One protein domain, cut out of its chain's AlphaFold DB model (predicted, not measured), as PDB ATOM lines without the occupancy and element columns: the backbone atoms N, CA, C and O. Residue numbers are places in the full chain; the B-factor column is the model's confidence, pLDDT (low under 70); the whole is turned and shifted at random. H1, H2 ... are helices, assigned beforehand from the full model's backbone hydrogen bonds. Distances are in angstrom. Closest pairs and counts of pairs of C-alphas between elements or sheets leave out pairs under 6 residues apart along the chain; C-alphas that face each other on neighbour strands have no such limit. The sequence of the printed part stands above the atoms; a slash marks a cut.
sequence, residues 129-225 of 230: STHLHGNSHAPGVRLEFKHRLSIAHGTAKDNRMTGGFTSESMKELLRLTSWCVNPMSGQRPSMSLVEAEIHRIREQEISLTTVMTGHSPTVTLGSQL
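What this domain is: This is residues 129 to 225 of the 230 residues of the protein "Protein kinase domain-containing protein" of Panicum miliaceum (UniProt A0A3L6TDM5). Three helices, H2, H3 and H4, lie side by side in a loose row with H3 in the middle, neighbours running opposite ways; H3 and H4 form a helical hairpin, while H2 is only near H3. The small helix H1 touches no helix, and loops around Pro 139 and Gly 214 make the two ends of the long axis. The printed part has 97 residues, with four named helices in the order H1, H2, H3, H4 and no named strand: all helix. It is loose, with a radius of gyration of the C-alphas of 17.1 A, and a rod of 60 by 24 by 16 A.

How they stand to each other: H1, residues 129 to 133, is apart from H2, residues 145 to 156. H2 is close to but not clearly touching H3, residues 167 to 180; their closest C-alphas, of Ala 152 and Thr 177, are 6.7 A apart. Their lines stand at a shallow tilt of 23 degrees, opposite ways. H3 touches H4, residues 191 to 209; their closest C-alphas, of Ser 169 and Ile 201, are 5.9 A apart. This hairpin has a shallow tilt of 5 degrees, opposite ways. H2 and H4 are apart. In H1, H2, H3 and H4 every O i to N i+4 pair is within hydrogen-bond range.

Where its parts are: H1 begins at C-alpha 129, (-38.191, 14.610, -25.354), and measures 5.6 A from first to last C-alpha. H2 measures 16.4 A, H3 19.9 A and H4 26.9 A. H4 ends at C-alpha 209, (-39.933, 20.127, -58.645). Residues 210 to 211 then pair antiparallel with residues 218 to 219.

The domain as a whole: The C-alphas farthest apart, of Pro 139 and Gly 214, are 60.4 A apart. The printed part has no cut. The link from H1 to H2 is long. Mean pLDDT of the printed part is 74.7; residues 134 to 141, 159 to 164 and 211 to 225 are under 70.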
ATOM      1  N   SER A 129     -39.357  15.477 -25.547       72.44
ATOM      2  CA  SER A 129     -38.191  14.610 -25.354       72.44
ATOM      3  C   SER A 129     -38.273  13.858 -24.030       72.44
ATOM      4  O   SER A 129     -38.132  12.637 -24.021       72.44
ATOM      5  N   THR A 130     -38.638  14.533 -22.934       73.75
ATOM      6  CA  THR A 130     -38.903  13.869 -21.648       73.75
ATOM      7  C   THR A 130     -40.009  12.819 -21.776       73.75
ATOM      8  O   THR A 130     -39.855  11.705 -21.282       73.75
ATOM      9  N   HIS A 131     -41.095  13.117 -22.490       75.81
ATOM     10  CA  HIS A 131     -42.184  12.158 -22.699       75.81
ATOM     11  C   HIS A 131     -41.821  11.032 -23.682       75.81
ATOM     12  O   HIS A 131     -42.336   9.920 -23.559       75.81
ATOM     13  N   LEU A 132     -40.946  11.293 -24.656       75.25
ATOM     14  CA  LEU A 132     -40.511  10.322 -25.656       75.25
ATOM     15  C   LEU A 132     -39.427   9.398 -25.088       75.25
ATOM     16  O   LEU A 132     -39.610   8.179 -25.053       75.25
ATOM     17  N   HIS A 133     -38.307   9.948 -24.646       74.38
ATOM     18  CA  HIS A 133     -37.137   9.179 -24.231       74.38
ATOM     19  C   HIS A 133     -37.189   8.798 -22.742       74.38
ATOM     20  O   HIS A 133     -36.585   7.803 -22.336       74.38
ATOM     21  N   GLY A 134     -38.024   9.474 -21.946       67.56
ATOM     22  CA  GLY A 134     -38.053   9.359 -20.488       67.56
ATOM     23  C   GLY A 134     -36.924  10.146 -19.830       67.56
ATOM     24  O   GLY A 134     -35.899  10.407 -20.449       67.56
ATOM     25  N   ASN A 135     -37.106  10.487 -18.558       62.44
ATOM     26  CA  ASN A 135     -36.047  11.008 -17.702       62.44
ATOM     27  C   ASN A 135     -35.922  10.110 -16.466       62.44
ATOM     28  O   ASN A 135     -36.938   9.707 -15.903       62.44
ATOM     29  N   SER A 136     -34.700   9.818 -16.023       52.41
ATOM     30  CA  SER A 136     -34.450   9.004 -14.822       52.41
ATOM     31  C   SER A 136     -34.870   9.717 -13.527       52.41
ATOM     32  O   SER A 136     -35.027   9.069 -12.501       52.41
ATOM     33  N   HIS A 137     -35.060  11.044 -13.575       48.78
ATOM     34  CA  HIS A 137     -35.188  11.908 -12.393       48.78
ATOM     35  C   HIS A 137     -36.527  12.661 -12.281       48.78
ATOM     36  O   HIS A 137     -36.677  13.499 -11.397       48.78
ATOM     37  N   ALA A 138     -37.507  12.396 -13.152       50.00
ATOM     38  CA  ALA A 138     -38.838  12.998 -13.036       50.00
ATOM     39  C   ALA A 138     -39.926  11.983 -13.426       50.00
ATOM     40  O   ALA A 138     -39.903  11.488 -14.557       50.00
ATOM     41  N   PRO A 139     -40.885  11.669 -12.535       45.06
ATOM     42  CA  PRO A 139     -42.005  10.795 -12.851       45.06
ATOM     43  C   PRO A 139     -42.990  11.549 -13.754       45.06
ATOM     44  O   PRO A 139     -43.914  12.211 -13.294       45.06
ATOM     45  N   GLY A 140     -42.755  11.479 -15.062       59.81
ATOM     46  CA  GLY A 140     -43.694  11.897 -16.099       59.81
ATOM     47  C   GLY A 140     -44.180  10.673 -16.866       59.81
ATOM     48  O   GLY A 140     -43.396   9.768 -17.156       59.81
ATOM     49  N   VAL A 141     -45.474  10.629 -17.189       65.19
ATOM     50  CA  VAL A 141     -46.070   9.556 -17.994       65.19
ATOM     51  C   VAL A 141     -45.357   9.520 -19.346       65.19
ATOM     52  O   VAL A 141     -45.530  10.412 -20.178       65.19
ATOM     53  N   ARG A 142     -44.519   8.502 -19.568       73.44
ATOM     54  CA  ARG A 142     -43.927   8.239 -20.884       73.44
ATOM     55  C   ARG A 142     -45.055   8.104 -21.900       73.44
ATOM     56  O   ARG A 142     -46.019   7.376 -21.677       73.44
ATOM     57  N   LEU A 143     -44.918   8.780 -23.033       79.69
ATOM     58  CA  LEU A 143     -45.919   8.728 -24.085       79.69
ATOM     59  C   LEU A 143     -45.903   7.329 -24.702       79.69
ATOM     60  O   LEU A 143     -44.948   6.975 -25.393       79.69
ATOM     61  N   GLU A 144     -46.929   6.522 -24.439       84.12
ATOM     62  CA  GLU A 144     -47.018   5.149 -24.946       84.12
ATOM     63  C   GLU A 144     -46.967   5.080 -26.477       84.12
ATOM     64  O   GLU A 144     -47.364   6.011 -27.181       84.12
ATOM     65  N   PHE A 145     -46.515   3.940 -27.013       86.56
ATOM     66  CA  PHE A 145     -46.403   3.739 -28.461       86.56
ATOM     67  C   PHE A 145     -47.725   3.989 -29.196       86.56
ATOM     68  O   PHE A 145     -47.726   4.663 -30.223       86.56
ATOM     69  N   LYS A 146     -48.853   3.542 -28.627       87.88
ATOM     70  CA  LYS A 146     -50.194   3.782 -29.179       87.88
ATOM     71  C   LYS A 146     -50.485   5.276 -29.360       87.88
ATOM     72  O   LYS A 146     -50.970   5.683 -30.413       87.88
ATOM     73  N   HIS A 147     -50.148   6.098 -28.366       87.12
ATOM     74  CA  HIS A 147     -50.335   7.546 -28.444       87.12
ATOM     75  C   HIS A 147     -49.403   8.182 -29.482       87.12
ATOM     76  O   HIS A 147     -49.854   8.996 -30.284       87.12
ATOM     77  N   ARG A 148     -48.131   7.762 -29.540       88.06
ATOM     78  CA  ARG A 148     -47.176   8.247 -30.557       88.06
ATOM     79  C   ARG A 148     -47.637   7.933 -31.976       88.06
ATOM     80  O   ARG A 148     -47.595   8.806 -32.839       88.06
ATOM     81  N   LEU A 149     -48.112   6.711 -32.201       87.38
ATOM     82  CA  LEU A 149     -48.631   6.285 -33.495       87.38
ATOM     83  C   LEU A 149     -49.885   7.077 -33.878       87.38
ATOM     84  O   LEU A 149     -50.004   7.512 -35.019       87.38
ATOM     85  N   SER A 150     -50.784   7.326 -32.921       87.12
ATOM     86  CA  SER A 150     -51.966   8.164 -33.144       87.12
ATOM     87  C   SER A 150     -51.594   9.589 -33.567       87.12
ATOM     88  O   SER A 150     -52.217  10.129 -34.478       87.12
ATOM     89  N   ILE A 151     -50.575  10.187 -32.939       85.25
ATOM     90  CA  ILE A 151     -50.074  11.522 -33.300       85.25
ATOM     91  C   ILE A 151     -49.480  11.509 -34.713       85.25
ATOM     92  O   ILE A 151     -49.882  12.323 -35.538       85.25
ATOM     93  N   ALA A 152     -48.591  10.558 -35.017       86.06
ATOM     94  CA  ALA A 152     -47.964  10.432 -36.338       86.06
ATOM     95  C   ALA A 152     -48.984  10.209 -37.466       86.06
ATOM     96  O   ALA A 152     -48.896  10.792 -38.547       86.06
ATOM     97  N   HIS A 153     -49.997   9.388 -37.205       84.50
ATOM     98  CA  HIS A 153     -51.092   9.178 -38.138       84.50
ATOM     99  C   HIS A 153     -51.939  10.449 -38.316       84.50
ATOM    100  O   HIS A 153     -52.328  10.772 -39.436       84.50
ATOM    101  N   GLY A 154     -52.183  11.201 -37.239       82.56
ATOM    102  CA  GLY A 154     -52.827  12.512 -37.307       82.56
ATOM    103  C   GLY A 154     -52.049  13.504 -38.176       82.56
ATOM    104  O   GLY A 154     -52.649  14.167 -39.015       82.56
ATOM    105  N   THR A 155     -50.718  13.554 -38.045       77.75
ATOM    106  CA  THR A 155     -49.871  14.434 -38.870       77.75
ATOM    107  C   THR A 155     -49.864  14.029 -40.341       77.75
ATOM    108  O   THR A 155     -49.945  14.894 -41.204       77.75
ATOM    109  N   ALA A 156     -49.846  12.726 -40.640       74.81
ATOM    110  CA  ALA A 156     -49.894  12.227 -42.017       74.81
ATOM    111  C   ALA A 156     -51.233  12.526 -42.719       74.81
ATOM    112  O   ALA A 156     -51.290  12.583 -43.945       74.81
ATOM    113  N   LYS A 157     -52.305  12.722 -41.943       74.75
ATOM    114  CA  LYS A 157     -53.634  13.112 -42.430       74.75
ATOM    115  C   LYS A 157     -53.828  14.623 -42.560       74.75
ATOM    116  O   LYS A 157     -54.904  15.041 -42.980       74.75
ATOM    117  N   ASP A 158     -52.843  15.447 -42.197       74.00
ATOM    118  CA  ASP A 158     -52.944  16.893 -42.396       74.00
ATOM    119  C   ASP A 158     -53.031  17.185 -43.903       74.00
ATOM    120  O   ASP A 158     -52.130  16.843 -44.672       74.00
ATOM    121  N   ASN A 159     -54.108  17.853 -44.326       65.81
ATOM    122  CA  ASN A 159     -54.356  18.195 -45.727       65.81
ATOM    123  C   ASN A 159     -53.240  19.058 -46.353       65.81
ATOM    124  O   ASN A 159     -53.140  19.170 -47.574       65.81
ATOM    125  N   ARG A 160     -52.383  19.681 -45.535       65.25
ATOM    126  CA  ARG A 160     -51.180  20.387 -46.001       65.25
ATOM    127  C   ARG A 160     -50.113  19.436 -46.539       65.25
ATOM    128  O   ARG A 160     -49.302  19.850 -47.361       65.25
ATOM    129  N   MET A 161     -50.101  18.185 -46.085       63.44
ATOM    130  CA  MET A 161     -49.214  17.149 -46.611       63.44
ATOM    131  C   MET A 161     -49.783  16.507 -47.882       63.44
ATOM    132  O   MET A 161     -49.012  16.124 -48.757       63.44
ATOM    133  N   THR A 162     -51.110  16.453 -48.047       59.94
ATOM    134  CA  THR A 162     -51.798  15.704 -49.123       59.94
ATOM    135  C   THR A 162     -51.825  16.400 -50.490       59.94
ATOM    136  O   THR A 162     -52.778  16.254 -51.249       59.94
ATOM    137  N   GLY A 163     -50.794  17.163 -50.836       61.50
ATOM    138  CA  GLY A 163     -50.726  17.795 -52.155       61.50
ATOM    139  C   GLY A 163     -49.439  18.545 -52.445       61.50
ATOM    140  O   GLY A 163     -49.188  18.848 -53.597       61.50
ATOM    141  N   GLY A 164     -48.609  18.835 -51.440       67.38
ATOM    142  CA  GLY A 164     -47.392  19.636 -51.606       67.38
ATOM    143  C   GLY A 164     -46.101  18.862 -51.883       67.38
ATOM    144  O   GLY A 164     -45.072  19.513 -52.004       67.38
ATOM    145  N   PHE A 165     -46.137  17.526 -51.943       74.75
ATOM    146  CA  PHE A 165     -44.940  16.679 -51.993       74.75
ATOM    147  C   PHE A 165     -45.012  15.631 -53.107       74.75
ATOM    148  O   PHE A 165     -46.082  15.079 -53.375       74.75
ATOM    149  N   THR A 166     -43.866  15.304 -53.705       84.12
ATOM    150  CA  THR A 166     -43.708  14.128 -54.571       84.12
ATOM    151  C   THR A 166     -43.857  12.815 -53.793       84.12
ATOM    152  O   THR A 166     -43.721  12.762 -52.565       84.12
ATOM    153  N   SER A 167     -44.099  11.711 -54.513       83.38
ATOM    154  CA  SER A 167     -44.167  10.371 -53.916       83.38
ATOM    155  C   SER A 167     -42.867   9.965 -53.223       83.38
ATOM    156  O   SER A 167     -42.920   9.269 -52.211       83.38
ATOM    157  N   GLU A 168     -41.712  10.395 -53.735       86.19
ATOM    158  CA  GLU A 168     -40.409  10.069 -53.149       86.19
ATOM    159  C   GLU A 168     -40.189  10.816 -51.835       86.19
ATOM    160  O   GLU A 168     -39.947  10.177 -50.810       86.19
ATOM    161  N   SER A 169     -40.416  12.132 -51.809       85.44
ATOM    162  CA  SER A 169     -40.343  12.913 -50.569       85.44
ATOM    163  C   SER A 169     -41.341  12.418 -49.525       85.44
ATOM    164  O   SER A 169     -41.017  12.330 -48.340       85.44
ATOM    165  N   MET A 170     -42.547  12.019 -49.942       85.69
ATOM    166  CA  MET A 170     -43.534  11.450 -49.025       85.69
ATOM    167  C   MET A 170     -43.097  10.090 -48.457       85.69
ATOM    168  O   MET A 170     -43.291   9.845 -47.265       85.69
ATOM    169  N   LYS A 171     -42.454   9.221 -49.252       87.75
ATOM    170  CA  LYS A 171     -41.856   7.972 -48.741       87.75
ATOM    171  C   LYS A 171     -40.782   8.257 -47.694       87.75
ATOM    172  O   LYS A 171     -40.743   7.574 -46.670       87.75
ATOM    173  N   GLU A 172     -39.927   9.250 -47.920       91.62
ATOM    174  CA  GLU A 172     -38.878   9.613 -46.962       91.62
ATOM    175  C   GLU A 172     -39.445  10.227 -45.677       91.62
ATOM    176  O   GLU A 172     -39.048   9.823 -44.584       91.62
ATOM    177  N   LEU A 173     -40.457  11.096 -45.778       88.00
ATOM    178  CA  LEU A 173     -41.172  11.626 -44.612       88.00
ATOM    179  C   LEU A 173     -41.822  10.513 -43.784       88.00
ATOM    180  O   LEU A 173     -41.751  10.539 -42.554       88.00
ATOM    181  N   LEU A 174     -42.434   9.519 -44.433       88.31
ATOM    182  CA  LEU A 174     -43.016   8.366 -43.743       88.31
ATOM    183  C   LEU A 174     -41.944   7.518 -43.045       88.31
ATOM    184  O   LEU A 174     -42.147   7.110 -41.899       88.31
ATOM    185  N   ARG A 175     -40.787   7.295 -43.684       91.62
ATOM    186  CA  ARG A 175     -39.645   6.591 -43.069       91.62
ATOM    187  C   ARG A 175     -39.131   7.328 -41.836       91.62
ATOM    188  O   ARG A 175     -39.001   6.715 -40.776       91.62
ATOM    189  N   LEU A 176     -38.907   8.636 -41.947       91.31
ATOM    190  CA  LEU A 176     -38.467   9.468 -40.830       91.31
ATOM    191  C   LEU A 176     -39.497   9.465 -39.693       91.31
ATOM    192  O   LEU A 176     -39.145   9.260 -38.534       91.31
ATOM    193  N   THR A 177     -40.784   9.594 -40.023       89.75
ATOM    194  CA  THR A 177     -41.881   9.534 -39.046       89.75
ATOM    195  C   THR A 177     -41.896   8.196 -38.307       89.75
ATOM    196  O   THR A 177     -41.997   8.172 -37.079       89.75
ATOM    197  N   SER A 178     -41.739   7.083 -39.032       90.94
ATOM    198  CA  SER A 178     -41.637   5.741 -38.447       90.94
ATOM    199  C   SER A 178     -40.449   5.625 -37.487       90.94
ATOM    200  O   SER A 178     -40.575   5.030 -36.415       90.94
ATOM    201  N   TRP A 179     -39.304   6.213 -37.840       91.94
ATOM    202  CA  TRP A 179     -38.117   6.214 -36.991       91.94
ATOM    203  C   TRP A 179     -38.340   7.009 -35.695       91.94
ATOM    204  O   TRP A 179     -38.031   6.522 -34.605       91.94
ATOM    205  N   CYS A 180     -38.981   8.177 -35.787       88.25
ATOM    206  CA  CYS A 180     -39.329   9.017 -34.639       88.25
ATOM    207  C   CYS A 180     -40.274   8.328 -33.640       88.25
ATOM    208  O   CYS A 180     -40.167   8.551 -32.433       88.25
ATOM    209  N   VAL A 181     -41.198   7.479 -34.105       89.75
ATOM    210  CA  VAL A 181     -42.168   6.799 -33.225       89.75
ATOM    211  C   VAL A 181     -41.716   5.429 -32.720       89.75
ATOM    212  O   VAL A 181     -42.476   4.806 -31.968       89.75
ATOM    213  N   ASN A 182     -40.497   4.987 -33.063       88.75
ATOM    214  CA  ASN A 182     -39.965   3.653 -32.755       88.75
ATOM    215  C   ASN A 182     -40.315   3.210 -31.313       88.75
ATOM    216  O   ASN A 182     -40.162   3.997 -30.369       88.75
ATOM    217  N   PRO A 183     -40.828   1.983 -31.093       85.50
ATOM    218  CA  PRO A 183     -41.137   1.474 -29.758       85.50
ATOM    219  C   PRO A 183     -39.991   1.672 -28.755       85.50
ATOM    220  O   PRO A 183     -40.228   2.174 -27.652       85.50
ATOM    221  N   MET A 184     -38.756   1.398 -29.177       83.75
ATOM    222  CA  MET A 184     -37.541   1.505 -28.372       83.75
ATOM    223  C   MET A 184     -37.042   2.953 -28.312       83.75
ATOM    224  O   MET A 184     -36.689   3.544 -29.329       83.75
ATOM    225  N   SER A 185     -36.984   3.536 -27.110       79.00
ATOM    226  CA  SER A 185     -36.565   4.934 -26.905       79.00
ATOM    227  C   SER A 185     -35.131   5.222 -27.350       79.00
ATOM    228  O   SER A 185     -34.883   6.306 -27.869       79.00
ATOM    229  N   GLY A 186     -34.212   4.266 -27.176       80.81
ATOM    230  CA  GLY A 186     -32.806   4.397 -27.581       80.81
ATOM    231  C   GLY A 186     -32.562   4.263 -29.086       80.81
ATOM    232  O   GLY A 186     -31.479   4.585 -29.551       80.81
ATOM    233  N   GLN A 187     -33.558   3.807 -29.852       86.06
ATOM    234  CA  GLN A 187     -33.470   3.741 -31.314       86.06
ATOM    235  C   GLN A 187     -34.085   4.953 -32.003       86.06
ATOM    236  O   GLN A 187     -34.047   5.037 -33.226       86.06
ATOM    237  N   ARG A 188     -34.697   5.869 -31.251       87.25
ATOM    238  CA  ARG A 188     -35.266   7.086 -31.824       87.25
ATOM    239  C   ARG A 188     -34.141   8.079 -32.119       87.25
ATOM    240  O   ARG A 188     -33.227   8.194 -31.302       87.25
ATOM    241  N   PRO A 189     -34.207   8.794 -33.249       86.50
ATOM    242  CA  PRO A 189     -33.194   9.775 -33.611       86.50
ATOM    243  C   PRO A 189     -33.215  10.964 -32.641       86.50
ATOM    244  O   PRO A 189     -34.243  11.259 -32.025       86.50
ATOM    245  N   SER A 190     -32.086  11.667 -32.532       81.94
ATOM    246  CA  SER A 190     -32.051  12.979 -31.883       81.94
ATOM    247  C   SER A 190     -32.857  13.991 -32.696       81.94
ATOM    248  O   SER A 190     -33.042  13.843 -33.907       81.94
ATOM    249  N   MET A 191     -33.310  15.060 -32.046       78.06
ATOM    250  CA  MET A 191     -34.055  16.106 -32.743       78.06
ATOM    251  C   MET A 191     -33.207  16.792 -33.822       78.06
ATOM    252  O   MET A 191     -33.710  17.052 -34.912       78.06
ATOM    253  N   SER A 192     -31.917  17.005 -33.548       75.12
ATOM    254  CA  SER A 192     -30.944  17.541 -34.507       75.12
ATOM    255  C   SER A 192     -30.853  16.711 -35.790       75.12
ATOM    256  O   SER A 192     -30.827  17.270 -36.887       75.12
ATOM    257  N   LEU A 193     -30.877  15.380 -35.683       84.44
ATOM    258  CA  LEU A 193     -30.862  14.501 -36.851       84.44
ATOM    259  C   LEU A 193     -32.175  14.567 -37.635       84.44
ATOM    260  O   LEU A 193     -32.165  14.603 -38.861       84.44
ATOM    261  N   VAL A 194     -33.308  14.610 -36.936       83.75
ATOM    262  CA  VAL A 194     -34.618  14.750 -37.582       83.75
ATOM    263  C   VAL A 194     -34.723  16.082 -38.324       83.75
ATOM    264  O   VAL A 194     -35.248  16.108 -39.431       83.75
ATOM    265  N   GLU A 195     -34.218  17.180 -37.756       76.81
ATOM    266  CA  GLU A 195     -34.187  18.484 -38.426       76.81
ATOM    267  C   GLU A 195     -33.317  18.449 -39.687       76.81
ATOM    268  O   GLU A 195     -33.770  18.874 -40.753       76.81
ATOM    269  N   ALA A 196     -32.114  17.878 -39.587       79.56
ATOM    270  CA  ALA A 196     -31.228  17.700 -40.733       79.56
ATOM    271  C   ALA A 196     -31.893  16.865 -41.842       79.56
ATOM    272  O   ALA A 196     -31.814  17.221 -43.018       79.56
ATOM    273  N   GLU A 197     -32.606  15.800 -41.476       89.19
ATOM    274  CA  GLU A 197     -33.281  14.930 -42.435       89.19
ATOM    275  C   GLU A 197     -34.508  15.597 -43.072       89.19
ATOM    276  O   GLU A 197     -34.700  15.503 -44.282       89.19
ATOM    277  N   ILE A 198     -35.307  16.346 -42.303       86.00
ATOM    278  CA  ILE A 198     -36.401  17.163 -42.855       86.00
ATOM    279  C   ILE A 198     -35.847  18.187 -43.850       86.00
ATOM    280  O   ILE A 198     -36.426  18.380 -44.922       86.00
ATOM    281  N   HIS A 199     -34.728  18.833 -43.517       81.50
ATOM    282  CA  HIS A 199     -34.072  19.774 -44.416       81.50
ATOM    283  C   HIS A 199     -33.595  19.074 -45.693       81.50
ATOM    284  O   HIS A 199     -33.843  19.564 -46.793       81.50
ATOM    285  N   ARG A 200     -32.971  17.898 -45.567       90.00
ATOM    286  CA  ARG A 200     -32.525  17.089 -46.709       90.00
ATOM    287  C   ARG A 200     -33.688  16.714 -47.630       90.00
ATOM    288  O   ARG A 200     -33.587  16.925 -48.837       90.00
ATOM    289  N   ILE A 201     -34.791  16.213 -47.070       87.06
ATOM    290  CA  ILE A 201     -35.998  15.844 -47.828       87.06
ATOM    291  C   ILE A 201     -36.565  17.066 -48.556       87.06
ATOM    292  O   ILE A 201     -36.952  16.986 -49.719       87.06
ATOM    293  N   ARG A 202     -36.596  18.222 -47.887       82.88
ATOM    294  CA  ARG A 202     -37.087  19.464 -48.485       82.88
ATOM    295  C   ARG A 202     -36.242  19.907 -49.679       82.88
ATOM    296  O   ARG A 202     -36.808  20.278 -50.701       82.88
ATOM    297  N   GLU A 203     -34.920  19.879 -49.558       83.94
ATOM    298  CA  GLU A 203     -34.025  20.245 -50.662       83.94
ATOM    299  C   GLU A 203     -34.169  19.282 -51.847       83.94
ATOM    300  O   GLU A 203     -34.197  19.711 -53.002       83.94
ATOM    301  N   GLN A 204     -34.342  17.986 -51.577       85.94
ATOM    302  CA  GLN A 204     -34.631  17.009 -52.626       85.94
ATOM    303  C   GLN A 204     -35.969  17.270 -53.317       85.94
ATOM    304  O   GLN A 204     -36.022  17.250 -54.545       85.94
ATOM    305  N   GLU A 205     -37.029  17.578 -52.567       84.12
ATOM    306  CA  GLU A 205     -38.323  17.963 -53.136       84.12
ATOM    307  C   GLU A 205     -38.192  19.188 -54.050       84.12
ATOM    308  O   GLU A 205     -38.718  19.186 -55.164       84.12
ATOM    309  N   ILE A 206     -37.467  20.224 -53.612       82.38
ATOM    310  CA  ILE A 206     -37.225  21.439 -54.408       82.38
ATOM    311  C   ILE A 206     -36.478  21.089 -55.696       82.38
ATOM    312  O   ILE A 206     -36.878  21.532 -56.773       82.38
ATOM    313  N   SER A 207     -35.430  20.272 -55.607       81.50
ATOM    314  CA  SER A 207     -34.663  19.820 -56.771       81.50
ATOM    315  C   SER A 207     -35.541  19.072 -57.782       81.50
ATOM    316  O   SER A 207     -35.519  19.385 -58.972       81.50
ATOM    317  N   LEU A 208     -36.391  18.152 -57.313       75.00
ATOM    318  CA  LEU A 208     -37.282  17.347 -58.159       75.00
ATOM    319  C   LEU A 208     -38.431  18.148 -58.793       75.00
ATOM    320  O   LEU A 208     -38.985  17.728 -59.807       75.00
ATOM    321  N   THR A 209     -38.803  19.286 -58.205       73.19
ATOM    322  CA  THR A 209     -39.933  20.127 -58.645       73.19
ATOM    323  C   THR A 209     -39.500  21.418 -59.350       73.19
ATOM    324  O   THR A 209     -40.334  22.193 -59.828       73.19
ATOM    325  N   THR A 210     -38.194  21.667 -59.467       73.00
ATOM    326  CA  THR A 210     -37.660  22.812 -60.209       73.00
ATOM    327  C   THR A 210     -37.488  22.440 -61.679       73.00
ATOM    328  O   THR A 210     -36.617  21.652 -62.034       73.00
ATOM    329  N   VAL A 211     -38.301  23.037 -62.555       61.06
ATOM    330  CA  VAL A 211     -38.167  22.878 -64.011       61.06
ATOM    331  C   VAL A 211     -37.503  24.132 -64.582       61.06
ATOM    332  O   VAL A 211     -37.981  25.253 -64.400       61.06
ATOM    333  N   MET A 212     -36.384  23.955 -65.284       50.75
ATOM    334  CA  MET A 212     -35.675  25.037 -65.971       50.75
ATOM    335  C   MET A 212     -36.345  25.349 -67.315       50.75
ATOM    336  O   MET A 212     -35.984  24.781 -68.343       50.75
ATOM    337  N   THR A 213     -37.310  26.269 -67.333       44.75
ATOM    338  CA  THR A 213     -37.833  26.855 -68.580       44.75
ATOM    339  C   THR A 213     -37.233  28.252 -68.793       44.75
ATOM    340  O   THR A 213     -37.765  29.243 -68.297       44.75
ATOM    341  N   GLY A 214     -36.114  28.348 -69.522       57.28
ATOM    342  CA  GLY A 214     -35.445  29.621 -69.854       57.28
ATOM    343  C   GLY A 214     -34.472  30.158 -68.784       57.28
ATOM    344  O   GLY A 214     -33.960  29.404 -67.962       57.28
ATOM    345  N   HIS A 215     -34.196  31.473 -68.804       53.91
ATOM    346  CA  HIS A 215     -33.198  32.160 -67.952       53.91
ATOM    347  C   HIS A 215     -33.656  32.435 -66.500       53.91
ATOM    348  O   HIS A 215     -33.075  33.275 -65.812       53.91
ATOM    349  N   SER A 216     -34.712  31.788 -66.003       42.91
ATOM    350  CA  SER A 216     -35.142  31.932 -64.604       42.91
ATOM    351  C   SER A 216     -35.744  30.625 -64.076       42.91
ATOM    352  O   SER A 216     -36.636  30.073 -64.723       42.91
ATOM    353  N   PRO A 217     -35.283  30.115 -62.918       48.28
ATOM    354  CA  PRO A 217     -35.811  28.885 -62.340       48.28
ATOM    355  C   PRO A 217     -37.248  29.117 -61.862       48.28
ATOM    356  O   PRO A 217     -37.493  29.958 -60.998       48.28
ATOM    357  N   THR A 218     -38.203  28.371 -62.419       53.28
ATOM    358  CA  THR A 218     -39.591  28.371 -61.943       53.28
ATOM    359  C   THR A 218     -39.831  27.080 -61.167       53.28
ATOM    360  O   THR A 218     -39.859  25.989 -61.735       53.28
ATOM    361  N   VAL A 219     -39.978  27.198 -59.844       54.62
ATOM    362  CA  VAL A 219     -40.330  26.071 -58.969       54.62
ATOM    363  C   VAL A 219     -41.792  25.714 -59.229       54.62
ATOM    364  O   VAL A 219     -42.695  26.452 -58.833       54.62
ATOM    365  N   THR A 220     -42.032  24.593 -59.905       54.28
ATOM    366  CA  THR A 220     -43.383  24.072 -60.139       54.28
ATOM    367  C   THR A 220     -43.642  23.000 -59.095       54.28
ATOM    368  O   THR A 220     -43.332  21.831 -59.298       54.28
ATOM    369  N   LEU A 221     -44.174  23.408 -57.939       51.78
ATOM    370  CA  LEU A 221     -44.513  22.493 -56.843       51.78
ATOM    371  C   LEU A 221     -45.327  21.301 -57.369       51.78
ATOM    372  O   LEU A 221     -46.283  21.510 -58.117       51.78
ATOM    373  N   GLY A 222     -45.035  20.077 -56.909       45.72
ATOM    374  CA  GLY A 222     -45.745  18.850 -57.318       45.72
ATOM    375  C   GLY A 222     -47.278  18.936 -57.208       45.72
ATOM    376  O   GLY A 222     -47.995  18.334 -58.005       45.72
ATOM    377  N   SER A 223     -47.782  19.802 -56.317       44.97
ATOM    378  CA  SER A 223     -49.195  20.214 -56.201       44.97
ATOM    379  C   SER A 223     -49.853  20.734 -57.485       44.97
ATOM    380  O   SER A 223     -51.078  20.733 -57.595       44.97
ATOM    381  N   GLN A 224     -49.062  21.212 -58.447       43.84
ATOM    382  CA  GLN A 224     -49.534  21.783 -59.707       43.84
ATOM    383  C   GLN A 224     -49.516  20.774 -60.863       43.84
ATOM    384  O   GLN A 224     -50.181  21.010 -61.868       43.84
ATOM    385  N   LEU A 225     -48.815  19.644 -60.712       44.88
ATOM    386  CA  LEU A 225     -48.709  18.589 -61.730       44.88
ATOM    387  C   LEU A 225     -49.883  17.601 -61.701       44.88
ATOM    388  O   LEU A 225     -50.173  16.968 -62.711       44.88
TER     389      LEU A 225